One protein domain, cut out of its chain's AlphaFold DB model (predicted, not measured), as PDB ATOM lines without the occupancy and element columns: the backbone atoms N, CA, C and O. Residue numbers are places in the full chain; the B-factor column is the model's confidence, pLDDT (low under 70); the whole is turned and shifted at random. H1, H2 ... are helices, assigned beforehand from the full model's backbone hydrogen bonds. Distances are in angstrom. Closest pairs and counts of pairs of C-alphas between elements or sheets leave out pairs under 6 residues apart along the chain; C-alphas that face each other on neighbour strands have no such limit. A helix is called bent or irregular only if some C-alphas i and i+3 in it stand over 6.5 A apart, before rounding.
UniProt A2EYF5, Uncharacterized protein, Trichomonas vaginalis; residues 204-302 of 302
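What this domain is: This is residues 204 to 302 of the 302 residues of an uncharacterized protein of Trichomonas vaginalis (UniProt A2EYF5). The long helix H5 crosses H2, the first helix of the hairpin H2 and H3, and H7 folds back from the far end of H5 to bridge the beginning of H5 and the last part of H3; these four make a crossed group of helices. H1 lies at one end of the longest axis, farthest from the middle, near the small helix H4, and the short H6 lies at the turn between H5 and H7. The printed part has 99 residues with seven named helices, H1 to H7 in order along the chain, and no named strand; the class is all helix. The whole is compact, with a radius of gyration of the C-alphas of 12.8 A, yet elongated in outline, spanning 37 by 24 by 23 A.

Where its parts are: H5 is the longest helix, residues 263 to 283, 29.0 A from first to last C-alpha; it begins with C-alpha 263 at (242.672, 202.206, 237.212). It has a kink of 30 degrees near residue 272, and it is irregular, but only just: C-alphas 275 and 278 are 6.9 A apart, and its line is a rough one. H2 holds residues 216 to 229, 20.0 A, and H3 holds residues 233 to 249, 24.2 A. H7, residues 292 to 301, is 14.8 A long and ends with C-alpha 301 at (240.178, 202.776, 246.081). H6 is short, residues 287 to 290, 5.0 A, and H4 holds residues 255 to 259, 6.2 A. H1, residues 204 to 213, is 14.4 A long and begins with C-alpha 204 at (260.580, 203.912, 256.257).

How they stand to each other: H5 is the hub, touching H2, H6 and H7. H5 and H2 touch at a steep tilt of 44 degrees and run the same way; their closest C-alphas are those of Thr 225 and Met 272, 5.5 A apart. With residues 266 to 270 alone, H5 touches H7, opposite ways at a tilt of 36 degrees, only just steep; their closest C-alphas are those of Lys 266 and Val 301, 5.9 A apart. H5 and H6 touch only at the corner, and only just, with 3 pairs of C-alphas within 8 A; the closest are those of Ile 281 and Asn 287, 5.3 A apart. H2 and H3 form a helical hairpin: they touch at a shallow tilt of 26 degrees, opposite ways, and the C-alphas of Ile 224 and Thr 236 are their closest, 4.9 A apart. With residues 243 to 248 alone, H3 touches H7 at a steep tilt of 66 degrees, the same way; their closest C-alphas are those of Asn 244 and Ser 293, 5.3 A apart. H3 and H5 are apart, and so are H2 and H7. H1 and H4 only just touch, with 3 pairs of C-alphas within 8 A; the closest are those of Gln 212 and Asp 255, 6.2 A apart. H1 is close to H2 but not clearly touching, and H4 stands likewise to H5, where the C-alphas of Asn 259 and Phe 265 are the closest, 6.5 A apart. In H1, H2, H3 and H4 every O i to N i+4 pair is within hydrogen-bond range; in H5 15 of 17 are and in H7 4 of 6, while H6 is too short for such a pair.

The domain as a whole: The C-alphas farthest apart are those of Leu 206 and Ala 283, 39.1 A. The printed part has no cut and ends at Lys 302, the chain's last residue. The links between successive helices are tight, and no link is long. The mean pLDDT of the printed part is 88.9; it is under 70 at residues 204 to 206, which belong to H1, and at Ala 252 and Pro 254 between H3 and H4.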
ATOM      1  N   ALA A 204     261.907 204.256 256.763       67.44
ATOM      2  CA  ALA A 204     260.580 203.912 256.257       67.44
ATOM      3  C   ALA A 204     260.287 204.485 254.863       67.44
ATOM      4  O   ALA A 204     259.813 203.755 253.996       67.44
ATOM      5  N   SER A 205     260.642 205.746 254.603       69.81
ATOM      6  CA  SER A 205     260.388 206.372 253.302       69.81
ATOM      7  C   SER A 205     261.185 205.716 252.170       69.81
ATOM      8  O   SER A 205     260.641 205.492 251.089       69.81
ATOM      9  N   LEU A 206     262.450 205.342 252.410       69.81
ATOM     10  CA  LEU A 206     263.252 204.610 251.419       69.81
ATOM     11  C   LEU A 206     262.661 203.221 251.151       69.81
ATOM     12  O   LEU A 206     262.552 202.798 250.002       69.81
ATOM     13  N   PHE A 207     262.245 202.527 252.210       72.31
ATOM     14  CA  PHE A 207     261.653 201.198 252.105       72.31
ATOM     15  C   PHE A 207     260.353 201.207 251.288       72.31
ATOM     16  O   PHE A 207     260.190 200.388 250.385       72.31
ATOM     17  N   PHE A 208     259.449 202.156 251.543       73.69
ATOM     18  CA  PHE A 208     258.188 202.245 250.802       73.69
ATOM     19  C   PHE A 208     258.352 202.749 249.369       73.69
ATOM     20  O   PHE A 208     257.618 202.298 248.492       73.69
ATOM     21  N   THR A 209     259.367 203.579 249.103       74.38
ATOM     22  CA  THR A 209     259.743 203.942 247.726       74.38
ATOM     23  C   THR A 209     260.091 202.688 246.919       74.38
ATOM     24  O   THR A 209     259.519 202.469 245.855       74.38
ATOM     25  N   LEU A 210     260.926 201.793 247.467       74.00
ATOM     26  CA  LEU A 210     261.258 200.530 246.797       74.00
ATOM     27  C   LEU A 210     260.014 199.657 246.569       74.00
ATOM     28  O   LEU A 210     259.835 199.086 245.497       74.00
ATOM     29  N   PHE A 211     259.112 199.566 247.549       78.00
ATOM     30  CA  PHE A 211     257.869 198.799 247.388       78.00
ATOM     31  C   PHE A 211     256.976 199.329 246.264       78.00
ATOM     32  O   PHE A 211     256.342 198.532 245.559       78.00
ATOM     33  N   GLN A 212     256.929 200.651 246.105       76.44
ATOM     34  CA  GLN A 212     256.193 201.311 245.035       76.44
ATOM     35  C   GLN A 212     256.837 201.045 243.671       76.44
ATOM     36  O   GLN A 212     256.127 200.642 242.747       76.44
ATOM     37  N   ASP A 213     258.160 201.184 243.560       81.38
ATOM     38  CA  ASP A 213     258.906 200.925 242.321       81.38
ATOM     39  C   ASP A 213     258.678 199.492 241.814       81.38
ATOM     40  O   ASP A 213     258.484 199.256 240.620       81.38
ATOM     41  N   PHE A 214     258.596 198.533 242.740       82.81
ATOM     42  CA  PHE A 214     258.315 197.128 242.442       82.81
ATOM     43  C   PHE A 214     256.827 196.783 242.290       82.81
ATOM     44  O   PHE A 214     256.492 195.629 242.006       82.81
ATOM     45  N   LYS A 215     255.914 197.748 242.474       88.25
ATOM     46  CA  LYS A 215     254.453 197.548 242.436       88.25
ATOM     47  C   LYS A 215     253.986 196.368 243.303       88.25
ATOM     48  O   LYS A 215     253.046 195.652 242.947       88.25
ATOM     49  N   LEU A 216     254.624 196.148 244.456       88.94
ATOM     50  CA  LEU A 216     254.411 194.939 245.263       88.94
ATOM     51  C   LEU A 216     252.970 194.786 245.746       88.94
ATOM     52  O   LEU A 216     252.438 193.676 245.766       88.94
ATOM     53  N   MET A 217     252.302 195.896 246.074       90.44
ATOM     54  CA  MET A 217     250.897 195.874 246.479       90.44
ATOM     55  C   MET A 217     250.009 195.227 245.412       90.44
ATOM     56  O   MET A 217     249.156 194.400 245.735       90.44
ATOM     57  N   ARG A 218     250.241 195.562 244.136       91.75
ATOM     58  CA  ARG A 218     249.508 194.975 243.018       91.75
ATOM     59  C   ARG A 218     249.772 193.473 242.909       91.75
ATOM     60  O   ARG A 218     248.825 192.700 242.794       91.75
ATOM     61  N   LYS A 219     251.036 193.058 243.019       94.38
ATOM     62  CA  LYS A 219     251.416 191.639 242.968       94.38
ATOM     63  C   LYS A 219     250.746 190.827 244.072       94.38
ATOM     64  O   LYS A 219     250.218 189.756 243.795       94.38
ATOM     65  N   PHE A 220     250.679 191.348 245.300       95.56
ATOM     66  CA  PHE A 220     249.957 190.674 246.380       95.56
ATOM     67  C   PHE A 220     248.464 190.509 246.078       95.56
ATOM     68  O   PHE A 220     247.925 189.434 246.321       95.56
ATOM     69  N   VAL A 221     247.802 191.531 245.525       96.50
ATOM     70  CA  VAL A 221     246.380 191.459 245.136       96.50
ATOM     71  C   VAL A 221     246.135 190.358 244.099       96.50
ATOM     72  O   VAL A 221     245.221 189.541 244.260       96.50
ATOM     73  N   ASP A 222     246.969 190.302 243.058       96.69
ATOM     74  CA  ASP A 222     246.847 189.299 241.998       96.69
ATOM     75  C   ASP A 222     247.114 187.884 242.540       96.69
ATOM     76  O   ASP A 222     246.340 186.962 242.276       96.69
ATOM     77  N   VAL A 223     248.148 187.719 243.372       97.19
ATOM     78  CA  VAL A 223     248.503 186.430 243.992       97.19
ATOM     79  C   VAL A 223     247.416 185.944 244.940       97.19
ATOM     80  O   VAL A 223     247.058 184.776 244.860       97.19
ATOM     81  N   ILE A 224     246.844 186.808 245.789       97.62
ATOM     82  CA  ILE A 224     245.731 186.449 246.690       97.62
ATOM     83  C   ILE A 224     244.545 185.917 245.884       97.62
ATOM     84  O   ILE A 224     243.952 184.899 246.241       97.62
ATOM     85  N   THR A 225     244.203 186.606 244.795       97.38
ATOM     86  CA  THR A 225     243.094 186.206 243.923       97.38
ATOM     87  C   THR A 225     243.386 184.856 243.280       97.38
ATOM     88  O   THR A 225     242.579 183.931 243.384       97.38
ATOM     89  N   LYS A 226     244.567 184.712 242.673       97.38
ATOM     90  CA  LYS A 226     244.973 183.493 241.979       97.38
ATOM     91  C   LYS A 226     245.081 182.294 242.921       97.38
ATOM     92  O   LYS A 226     244.578 181.216 242.611       97.38
ATOM     93  N   SER A 227     245.707 182.465 244.083       97.12
ATOM     94  CA  SER A 227     245.870 181.395 245.065       97.12
ATOM     95  C   SER A 227     244.528 180.954 245.642       97.12
ATOM     96  O   SER A 227     244.345 179.764 245.893       97.12
ATOM     97  N   PHE A 228     243.575 181.876 245.809       96.56
ATOM     98  CA  PHE A 228     242.221 181.540 246.241       96.56
ATOM     99  C   PHE A 228     241.463 180.740 245.172       96.56
ATOM    100  O   PHE A 228     240.876 179.708 245.496       96.56
ATOM    101  N   GLU A 229     241.532 181.151 243.901       96.12
ATOM    102  CA  GLU A 229     240.948 180.411 242.769       96.12
ATOM    103  C   GLU A 229     241.519 178.986 242.658       96.12
ATOM    104  O   GLU A 229     240.786 178.035 242.391       96.12
ATOM    105  N   CYS A 230     242.815 178.821 242.939       95.62
ATOM    106  CA  CYS A 230     243.492 177.524 242.988       95.62
ATOM    107  C   CYS A 230     243.326 176.771 244.324       95.62
ATOM    108  O   CYS A 230     243.939 175.720 244.496       95.62
ATOM    109  N   GLN A 231     242.524 177.281 245.265       95.25
ATOM    110  CA  GLN A 231     242.273 176.684 246.588       95.25
ATOM    111  C   GLN A 231     243.534 176.490 247.456       95.25
ATOM    112  O   GLN A 231     243.578 175.648 248.354       95.25
ATOM    113  N   LEU A 232     244.563 177.311 247.241       93.75
ATOM    114  CA  LEU A 232     245.804 177.316 248.013       93.75
ATOM    115  C   LEU A 232     245.657 178.229 249.235       93.75
ATOM    116  O   LEU A 232     246.095 179.385 249.252       93.75
ATOM    117  N   LEU A 233     245.000 177.706 250.272       91.50
ATOM    118  CA  LEU A 233     244.623 178.475 251.463       91.50
ATOM    119  C   LEU A 233     245.827 179.084 252.200       91.50
ATOM    120  O   LEU A 233     245.753 180.233 252.643       91.50
ATOM    121  N   THR A 234     246.936 178.346 252.313       92.56
ATOM    122  CA  THR A 234     248.150 178.816 253.002       92.56
ATOM    123  C   THR A 234     248.732 180.044 252.309       92.56
ATOM    124  O   THR A 234     248.886 181.084 252.947       92.56
ATOM    125  N   LEU A 235     248.963 179.966 250.993       95.31
ATOM    126  CA  LEU A 235     249.477 181.088 250.206       95.31
ATOM    127  C   LEU A 235     248.533 182.297 250.266       95.31
ATOM    128  O   LEU A 235     248.975 183.407 250.556       95.31
ATOM    129  N   THR A 236     247.225 182.064 250.109       95.94
ATOM    130  CA  THR A 236     246.193 183.114 250.214       95.94
ATOM    131  C   THR A 236     246.267 183.838 251.560       95.94
ATOM    132  O   THR A 236     246.217 185.068 251.627       95.94
ATOM    133  N   THR A 237     246.413 183.078 252.646       93.81
ATOM    134  CA  THR A 237     246.462 183.610 254.012       93.81
ATOM    135  C   THR A 237     247.723 184.437 254.242       93.81
ATOM    136  O   THR A 237     247.636 185.553 254.755       93.81
ATOM    137  N   VAL A 238     248.884 183.917 253.849       94.06
ATOM    138  CA  VAL A 238     250.181 184.578 254.055       94.06
ATOM    139  C   VAL A 238     250.275 185.864 253.228       94.06
ATOM    140  O   VAL A 238     250.620 186.915 253.770       94.06
ATOM    141  N   ALA A 239     249.859 185.829 251.959       96.38
ATOM    142  CA  ALA A 239     249.798 187.013 251.102       96.38
ATOM    143  C   ALA A 239     248.829 188.076 251.655       96.38
ATOM    144  O   ALA A 239     249.167 189.258 251.717       96.38
ATOM    145  N   THR A 240     247.659 187.661 252.157       95.75
ATOM    146  CA  THR A 240     246.686 188.556 252.810       95.75
ATOM    147  C   THR A 240     247.257 189.217 254.067       95.75
ATOM    148  O   THR A 240     247.024 190.403 254.311       95.75
ATOM    149  N   GLN A 241     247.983 188.467 254.901       94.06
ATOM    150  CA  GLN A 241     248.619 189.013 256.101       94.06
ATOM    151  C   GLN A 241     249.677 190.054 255.735       94.06
ATOM    152  O   GLN A 241     249.689 191.135 256.322       94.06
ATOM    153  N   CYS A 242     250.511 189.753 254.736       93.62
ATOM    154  CA  CYS A 242     251.525 190.675 254.239       93.62
ATOM    155  C   CYS A 242     250.893 191.956 253.669       93.62
ATOM    156  O   CYS A 242     251.299 193.053 254.043       93.62
ATOM    157  N   LEU A 243     249.834 191.840 252.857       94.44
ATOM    158  CA  LEU A 243     249.111 192.992 252.308       94.44
ATOM    159  C   LEU A 243     248.459 193.852 253.401       94.44
ATOM    160  O   LEU A 243     248.548 195.078 253.357       94.44
ATOM    161  N   ASN A 244     247.814 193.242 254.402       92.75
ATOM    162  CA  ASN A 244     247.247 194.000 255.521       92.75
ATOM    163  C   ASN A 244     248.317 194.778 256.277       92.75
ATOM    164  O   ASN A 244     248.087 195.933 256.629       92.75
ATOM    165  N   LEU A 245     249.451 194.135 256.553       90.25
ATOM    166  CA  LEU A 245     250.550 194.749 257.276       90.25
ATOM    167  C   LEU A 245     251.163 195.899 256.471       90.25
ATOM    168  O   LEU A 245     251.363 196.975 257.024       90.25
ATOM    169  N   TYR A 246     251.373 195.703 255.168       89.19
ATOM    170  CA  TYR A 246     251.809 196.756 254.255       89.19
ATOM    171  C   TYR A 246     250.868 197.968 254.318       89.19
ATOM    172  O   TYR A 246     251.305 199.066 254.637       89.19
ATOM    173  N   ILE A 247     249.554 197.761 254.156       89.62
ATOM    174  CA  ILE A 247     248.560 198.847 254.241       89.62
ATOM    175  C   ILE A 247     248.604 199.556 255.602       89.62
ATOM    176  O   ILE A 247     248.395 200.763 255.661       89.62
ATOM    177  N   GLN A 248     248.827 198.831 256.705       87.31
ATOM    178  CA  GLN A 248     248.949 199.439 258.038       87.31
ATOM    179  C   GLN A 248     250.204 200.292 258.167       87.31
ATOM    180  O   GLN A 248     250.149 201.359 258.773       87.31
ATOM    181  N   ALA A 249     251.319 199.813 257.628       83.31
ATOM    182  CA  ALA A 249     252.600 200.481 257.738       83.31
ATOM    183  C   ALA A 249     252.689 201.706 256.805       83.31
ATOM    184  O   ALA A 249     253.257 202.716 257.204       83.31
ATOM    185  N   SER A 250     252.032 201.666 255.641       80.50
ATOM    186  CA  SER A 250     252.017 202.748 254.645       80.50
ATOM    187  C   SER A 250     250.935 203.825 254.863       80.50
ATOM    188  O   SER A 250     250.743 204.678 254.005       80.50
ATOM    189  N   GLN A 251     250.181 203.842 255.973       75.25
ATOM    190  CA  GLN A 251     249.021 204.756 256.129       75.25
ATOM    191  C   GLN A 251     249.348 206.254 256.006       75.25
ATOM    192  O   GLN A 251     248.462 207.045 255.672       75.25
ATOM    193  N   ALA A 252     250.586 206.645 256.304       67.31
ATOM    194  CA  ALA A 252     251.057 208.025 256.199       67.31
ATOM    195  C   ALA A 252     251.766 208.324 254.865       67.31
ATOM    196  O   ALA A 252     252.093 209.481 254.600       67.31
ATOM    197  N   GLU A 253     251.980 207.312 254.029       73.50
ATOM    198  CA  GLU A 253     252.845 207.392 252.859       73.50
ATOM    199  C   GLU A 253     252.059 207.779 251.586       73.50
ATOM    200  O   GLU A 253     250.854 207.515 251.462       73.50
ATOM    201  N   PRO A 254     252.707 208.467 250.627       64.62
ATOM    202  CA  PRO A 254     252.078 208.848 249.362       64.62
ATOM    203  C   PRO A 254     251.746 207.642 248.465       64.62
ATOM    204  O   PRO A 254     250.814 207.730 247.665       64.62
ATOM    205  N   ASP A 255     252.435 206.510 248.633       72.19
ATOM    206  CA  ASP A 255     252.299 205.288 247.826       72.19
ATOM    207  C   ASP A 255     250.851 204.754 247.758       72.19
ATOM    208  O   ASP A 255     250.322 204.482 246.679       72.19
ATOM    209  N   LEU A 256     250.158 204.683 248.896       76.31
ATOM    210  CA  LEU A 256     248.780 204.214 249.003       76.31
ATOM    211  C   LEU A 256     247.819 205.134 248.255       76.31
ATOM    212  O   LEU A 256     246.799 204.672 247.741       76.31
ATOM    213  N   LYS A 257     248.117 206.434 248.201       79.06
ATOM    214  CA  LYS A 257     247.293 207.405 247.476       79.06
ATOM    215  C   LYS A 257     247.534 207.319 245.975       79.06
ATOM    216  O   LYS A 257     246.578 207.483 245.226       79.06
ATOM    217  N   GLU A 258     248.764 207.056 245.545       80.75
ATOM    218  CA  GLU A 258     249.084 206.889 244.124       80.75
ATOM    219  C   GLU A 258     248.492 205.594 243.556       80.75
ATOM    220  O   GLU A 258     247.833 205.640 242.520       80.75
ATOM    221  N   ASN A 259     248.592 204.467 244.272       82.75
ATOM    222  CA  ASN A 259     247.955 203.211 243.846       82.75
ATOM    223  C   ASN A 259     246.435 203.366 243.686       82.75
ATOM    224  O   ASN A 259     245.846 202.854 242.739       82.75
ATOM    225  N   ALA A 260     245.792 204.137 244.566       83.00
ATOM    226  CA  ALA A 260     244.362 204.419 244.484       83.00
ATOM    227  C   ALA A 260     243.960 205.310 243.292       83.00
ATOM    228  O   ALA A 260     242.770 205.508 243.077       83.00
ATOM    229  N   LYS A 261     244.904 205.857 242.517       85.94
ATOM    230  CA  LYS A 261     244.627 206.583 241.266       85.94
ATOM    231  C   LYS A 261     244.806 205.709 240.023       85.94
ATOM    232  O   LYS A 261     244.323 206.090 238.962       85.94
ATOM    233  N   ASP A 262     245.487 204.573 240.143       89.88
ATOM    234  CA  ASP A 262     245.739 203.643 239.042       89.88
ATOM    235  C   ASP A 262     244.499 202.767 238.784       89.88
ATOM    236  O   ASP A 262     244.096 201.956 239.620       89.88
ATOM    237  N   GLU A 263     243.882 202.934 237.612       91.06
ATOM    238  CA  GLU A 263     242.672 202.206 237.212       91.06
ATOM    239  C   GLU A 263     242.896 200.697 237.072       91.06
ATOM    240  O   GLU A 263     242.010 199.905 237.412       91.06
ATOM    241  N   GLU A 264     244.086 200.268 236.637       90.94
ATOM    242  CA  GLU A 264     244.398 198.844 236.579       90.94
ATOM    243  C   GLU A 264     244.411 198.282 237.995       90.94
ATOM    244  O   GLU A 264     243.734 197.284 238.270       90.94
ATOM    245  N   PHE A 265     245.133 198.940 238.909       92.62
ATOM    246  CA  PHE A 265     245.179 198.571 240.322       92.62
ATOM    247  C   PHE A 265     243.784 198.510 240.949       92.62
ATOM    248  O   PHE A 265     243.445 197.482 241.543       92.62
ATOM    249  N   LYS A 266     242.958 199.551 240.776       93.50
ATOM    250  CA  LYS A 266     241.574 199.580 241.274       93.50
ATOM    251  C   LYS A 266     240.779 198.373 240.802       93.50
ATOM    252  O   LYS A 266     240.120 197.722 241.612       93.50
ATOM    253  N   SER A 267     240.864 198.055 239.510       94.50
ATOM    254  CA  SER A 267     240.145 196.930 238.916       94.50
ATOM    255  C   SER A 267     240.487 195.609 239.612       94.50
ATOM    256  O   SER A 267     239.588 194.895 240.065       94.50
ATOM    257  N   ALA A 268     241.774 195.302 239.805       95.44
ATOM    258  CA  ALA A 268     242.146 194.060 240.484       95.44
ATOM    259  C   ALA A 268     241.876 194.076 241.981       95.44
ATOM    260  O   ALA A 268     241.495 193.046 242.534       95.44
ATOM    261  N   PHE A 269     242.037 195.224 242.639       96.50
ATOM    262  CA  PHE A 269     241.717 195.349 244.053       96.50
ATOM    263  C   PHE A 269     240.225 195.084 244.295       96.50
ATOM    264  O   PHE A 269     239.874 194.308 245.185       96.50
ATOM    265  N   ASN A 270     239.345 195.653 243.467       95.38
ATOM    266  CA  ASN A 270     237.907 195.402 243.527       95.38
ATOM    267  C   ASN A 270     237.574 193.938 243.210       95.38
ATOM    268  O   ASN A 270     236.817 193.314 243.951       95.38
ATOM    269  N   ASN A 271     238.213 193.345 242.200       96.06
ATOM    270  CA  ASN A 271     238.059 191.924 241.894       96.06
ATOM    271  C   ASN A 271     238.490 191.017 243.070       96.06
ATOM    272  O   ASN A 271     237.778 190.074 243.411       96.06
ATOM    273  N   MET A 272     239.598 191.317 243.756       97.38
ATOM    274  CA  MET A 272     240.017 190.597 244.968       97.38
ATOM    275  C   MET A 272     239.000 190.773 246.107       97.38
ATOM    276  O   MET A 272     238.685 189.816 246.821       97.38
ATOM    277  N   MET A 273     238.461 191.983 246.281       97.06
ATOM    278  CA  MET A 273     237.417 192.245 247.274       97.06
ATOM    279  C   MET A 273     236.169 191.397 247.013       97.06
ATOM    280  O   MET A 273     235.636 190.791 247.942       97.06
ATOM    281  N   GLU A 274     235.723 191.319 245.761       96.25
ATOM    282  CA  GLU A 274     234.533 190.572 245.350       96.25
ATOM    283  C   GLU A 274     234.725 189.056 245.396       96.25
ATOM    284  O   GLU A 274     233.847 188.350 245.890       96.25
ATOM    285  N   LYS A 275     235.867 188.551 244.918       95.94
ATOM    286  CA  LYS A 275     236.125 187.110 244.811       95.94
ATOM    287  C   LYS A 275     236.622 186.467 246.099       95.94
ATOM    288  O   LYS A 275     236.355 185.291 246.320       95.94
ATOM    289  N   VAL A 276     237.349 187.210 246.934       96.38
ATOM    290  CA  VAL A 276     238.065 186.641 248.087       96.38
ATOM    291  C   VAL A 276     237.558 187.228 249.399       96.38
ATOM    292  O   VAL A 276     237.046 186.503 250.253       96.38
ATOM    293  N   VAL A 277     237.661 188.547 249.575       95.19
ATOM    294  CA  VAL A 277     237.444 189.184 250.886       95.19
ATOM    295  C   VAL A 277     235.973 189.135 251.308       95.19
ATOM    296  O   VAL A 277     235.658 188.670 252.407       95.19
ATOM    297  N   ASN A 278     235.057 189.585 250.446       94.75
ATOM    298  CA  ASN A 278     233.626 189.637 250.751       94.75
ATOM    299  C   ASN A 278     233.026 188.237 250.984       94.75
ATOM    300  O   ASN A 278     232.310 188.075 251.979       94.75
ATOM    301  N   PRO A 279     233.333 187.207 250.167       94.69
ATOM    302  CA  PRO A 279     232.871 185.845 250.423       94.69
ATOM    303  C   PRO A 279     233.384 185.287 251.752       94.69
ATOM    304  O   PRO A 279     232.592 184.759 252.531       94.69
ATOM    305  N   LEU A 280     234.670 185.473 252.077       94.00
ATOM    306  CA  LEU A 280     235.247 184.979 253.334       94.00
ATOM    307  C   LEU A 280     234.662 185.668 254.575       94.00
ATOM    308  O   LEU A 280     234.492 185.024 255.610       94.00
ATOM    309  N   ILE A 281     234.323 186.957 254.492       93.38
ATOM    310  CA  ILE A 281     233.638 187.682 255.579       93.38
ATOM    311  C   ILE A 281     232.177 187.247 255.716       93.38
ATOM    312  O   ILE A 281     231.637 187.226 256.824       93.38
ATOM    313  N   THR A 282     231.524 186.943 254.594       95.00
ATOM    314  CA  THR A 282     230.126 186.498 254.572       95.00
ATOM    315  C   THR A 282     230.002 185.100 255.170       95.00
ATOM    316  O   THR A 282     229.091 184.863 255.960       95.00
ATOM    317  N   ALA A 283     230.949 184.214 254.850       92.75
ATOM    318  CA  ALA A 283     231.043 182.874 255.417       92.75
ATOM    319  C   ALA A 283     231.368 182.895 256.920       92.75
ATOM    320  O   ALA A 283     230.767 182.145 257.684       92.75
ATOM    321  N   ASP A 284     232.281 183.768 257.359       92.94
ATOM    322  CA  ASP A 284     232.610 183.944 258.776       92.94
ATOM    323  C   ASP A 284     232.909 185.412 259.115       92.94
ATOM    324  O   ASP A 284     233.930 185.991 258.728       92.94
ATOM    325  N   ARG A 285     232.033 186.009 259.935       89.75
ATOM    326  CA  ARG A 285     232.154 187.404 260.383       89.75
ATOM    327  C   ARG A 285     233.423 187.663 261.194       89.75
ATOM    328  O   ARG A 285     233.873 188.812 261.228       89.75
ATOM    329  N   SER A 286     234.012 186.642 261.821       91.00
ATOM    330  CA  SER A 286     235.270 186.766 262.562       91.00
ATOM    331  C   SER A 286     236.425 187.211 261.655       91.00
ATOM    332  O   SER A 286     237.324 187.927 262.101       91.00
ATOM    333  N   ASN A 287     236.349 186.919 260.347       89.31
ATOM    334  CA  ASN A 287     237.352 187.323 259.362       89.31
ATOM    335  C   ASN A 287     237.439 188.844 259.158       89.31
ATOM    336  O   ASN A 287     238.437 189.330 258.628       89.31
ATOM    337  N   ARG A 288     236.462 189.634 259.631       89.44
ATOM    338  CA  ARG A 288     236.535 191.105 259.582       89.44
ATOM    339  C   ARG A 288     237.782 191.664 260.266       89.44
ATOM    340  O   ARG A 288     238.322 192.662 259.802       89.44
ATOM    341  N   SER A 289     238.241 191.048 261.355       88.69
ATOM    342  CA  SER A 289     239.470 191.480 262.031       88.69
ATOM    343  C   SER A 289     240.706 191.201 261.171       88.69
ATOM    344  O   SER A 289     241.576 192.063 261.060       88.69
ATOM    345  N   LYS A 290     240.735 190.048 260.488       87.75
ATOM    346  CA  LYS A 290     241.821 189.628 259.591       87.75
ATOM    347  C   LYS A 290     241.937 190.512 258.351       87.75
ATOM    348  O   LYS A 290     243.042 190.748 257.892       87.75
ATOM    349  N   PHE A 291     240.824 191.026 257.826       92.62
ATOM    350  CA  PHE A 291     240.798 191.902 256.644       92.62
ATOM    351  C   PHE A 291     240.663 193.393 256.981       92.62
ATOM    352  O   PHE A 291     240.349 194.193 256.101       92.62
ATOM    353  N   ARG A 292     240.853 193.799 258.244       91.44
ATOM    354  CA  ARG A 292     240.517 195.156 258.710       91.44
ATOM    355  C   ARG A 292     241.157 196.260 257.866       91.44
ATOM    356  O   ARG A 292     240.468 197.216 257.512       91.44
ATOM    357  N   SER A 293     242.443 196.139 257.553       92.44
ATOM    358  CA  SER A 293     243.179 197.175 256.820       92.44
ATOM    359  C   SER A 293     242.808 197.205 255.349       92.44
ATOM    360  O   SER A 293     242.542 198.279 254.821       92.44
ATOM    361  N   ILE A 294     242.693 196.033 254.722       94.19
ATOM    362  CA  ILE A 294     242.209 195.891 253.343       94.19
ATOM    363  C   ILE A 294     240.801 196.492 253.202       94.19
ATOM    364  O   ILE A 294     240.562 197.321 252.327       94.19
ATOM    365  N   MET A 295     239.880 196.164 254.115       93.25
ATOM    366  CA  MET A 295     238.531 196.737 254.122       93.25
ATOM    367  C   MET A 295     238.542 198.255 254.319       93.25
ATOM    368  O   MET A 295     237.756 198.963 253.692       93.25
ATOM    369  N   HIS A 296     239.401 198.775 255.196       91.50
ATOM    370  CA  HIS A 296     239.505 200.216 255.405       91.50
ATOM    371  C   HIS A 296     240.013 200.916 254.142       91.50
ATOM    372  O   HIS A 296     239.394 201.877 253.687       91.50
ATOM    373  N   TYR A 297     241.085 200.391 253.546       91.62
ATOM    374  CA  TYR A 297     241.694 200.932 252.337       91.62
ATOM    375  C   TYR A 297     240.773 200.844 251.116       91.62
ATOM    376  O   TYR A 297     240.770 201.761 250.303       91.62
ATOM    377  N   SER A 298     239.889 199.840 251.041       92.25
ATOM    378  CA  SER A 298     238.892 199.743 249.961       92.25
ATOM    379  C   SER A 298     238.028 201.001 249.806       92.25
ATOM    380  O   SER A 298     237.534 201.273 248.722       92.25
ATOM    381  N   ARG A 299     237.862 201.810 250.862       88.69
ATOM    382  CA  ARG A 299     237.129 203.087 250.807       88.69
ATOM    383  C   ARG A 299     237.855 204.166 250.007       88.69
ATOM    384  O   ARG A 299     237.192 205.056 249.497       88.69
ATOM    385  N   SER A 300     239.181 204.095 249.947       85.69
ATOM    386  CA  SER A 300     240.040 205.030 249.217       85.69
ATOM    387  C   SER A 300     240.259 204.621 247.762       85.69
ATOM    388  O   SER A 300     240.645 205.462 246.966       85.69
ATOM    389  N   VAL A 301     240.028 203.347 247.434       84.94
ATOM    390  CA  VAL A 301     240.178 202.776 246.081       84.94
ATOM    391  C   VAL A 301     238.893 202.929 245.245       84.94
ATOM    392  O   VAL A 301     238.937 202.789 244.025       84.94
ATOM    393  N   LYS A 302     237.757 203.209 245.902       72.56
ATOM    394  CA  LYS A 302     236.450 203.448 245.269       72.56
ATOM    395  C   LYS A 302     236.426 204.665 244.356       72.56
ATOM    396  O   LYS A 302     237.051 205.686 244.712       72.56
TER     397      LYS A 302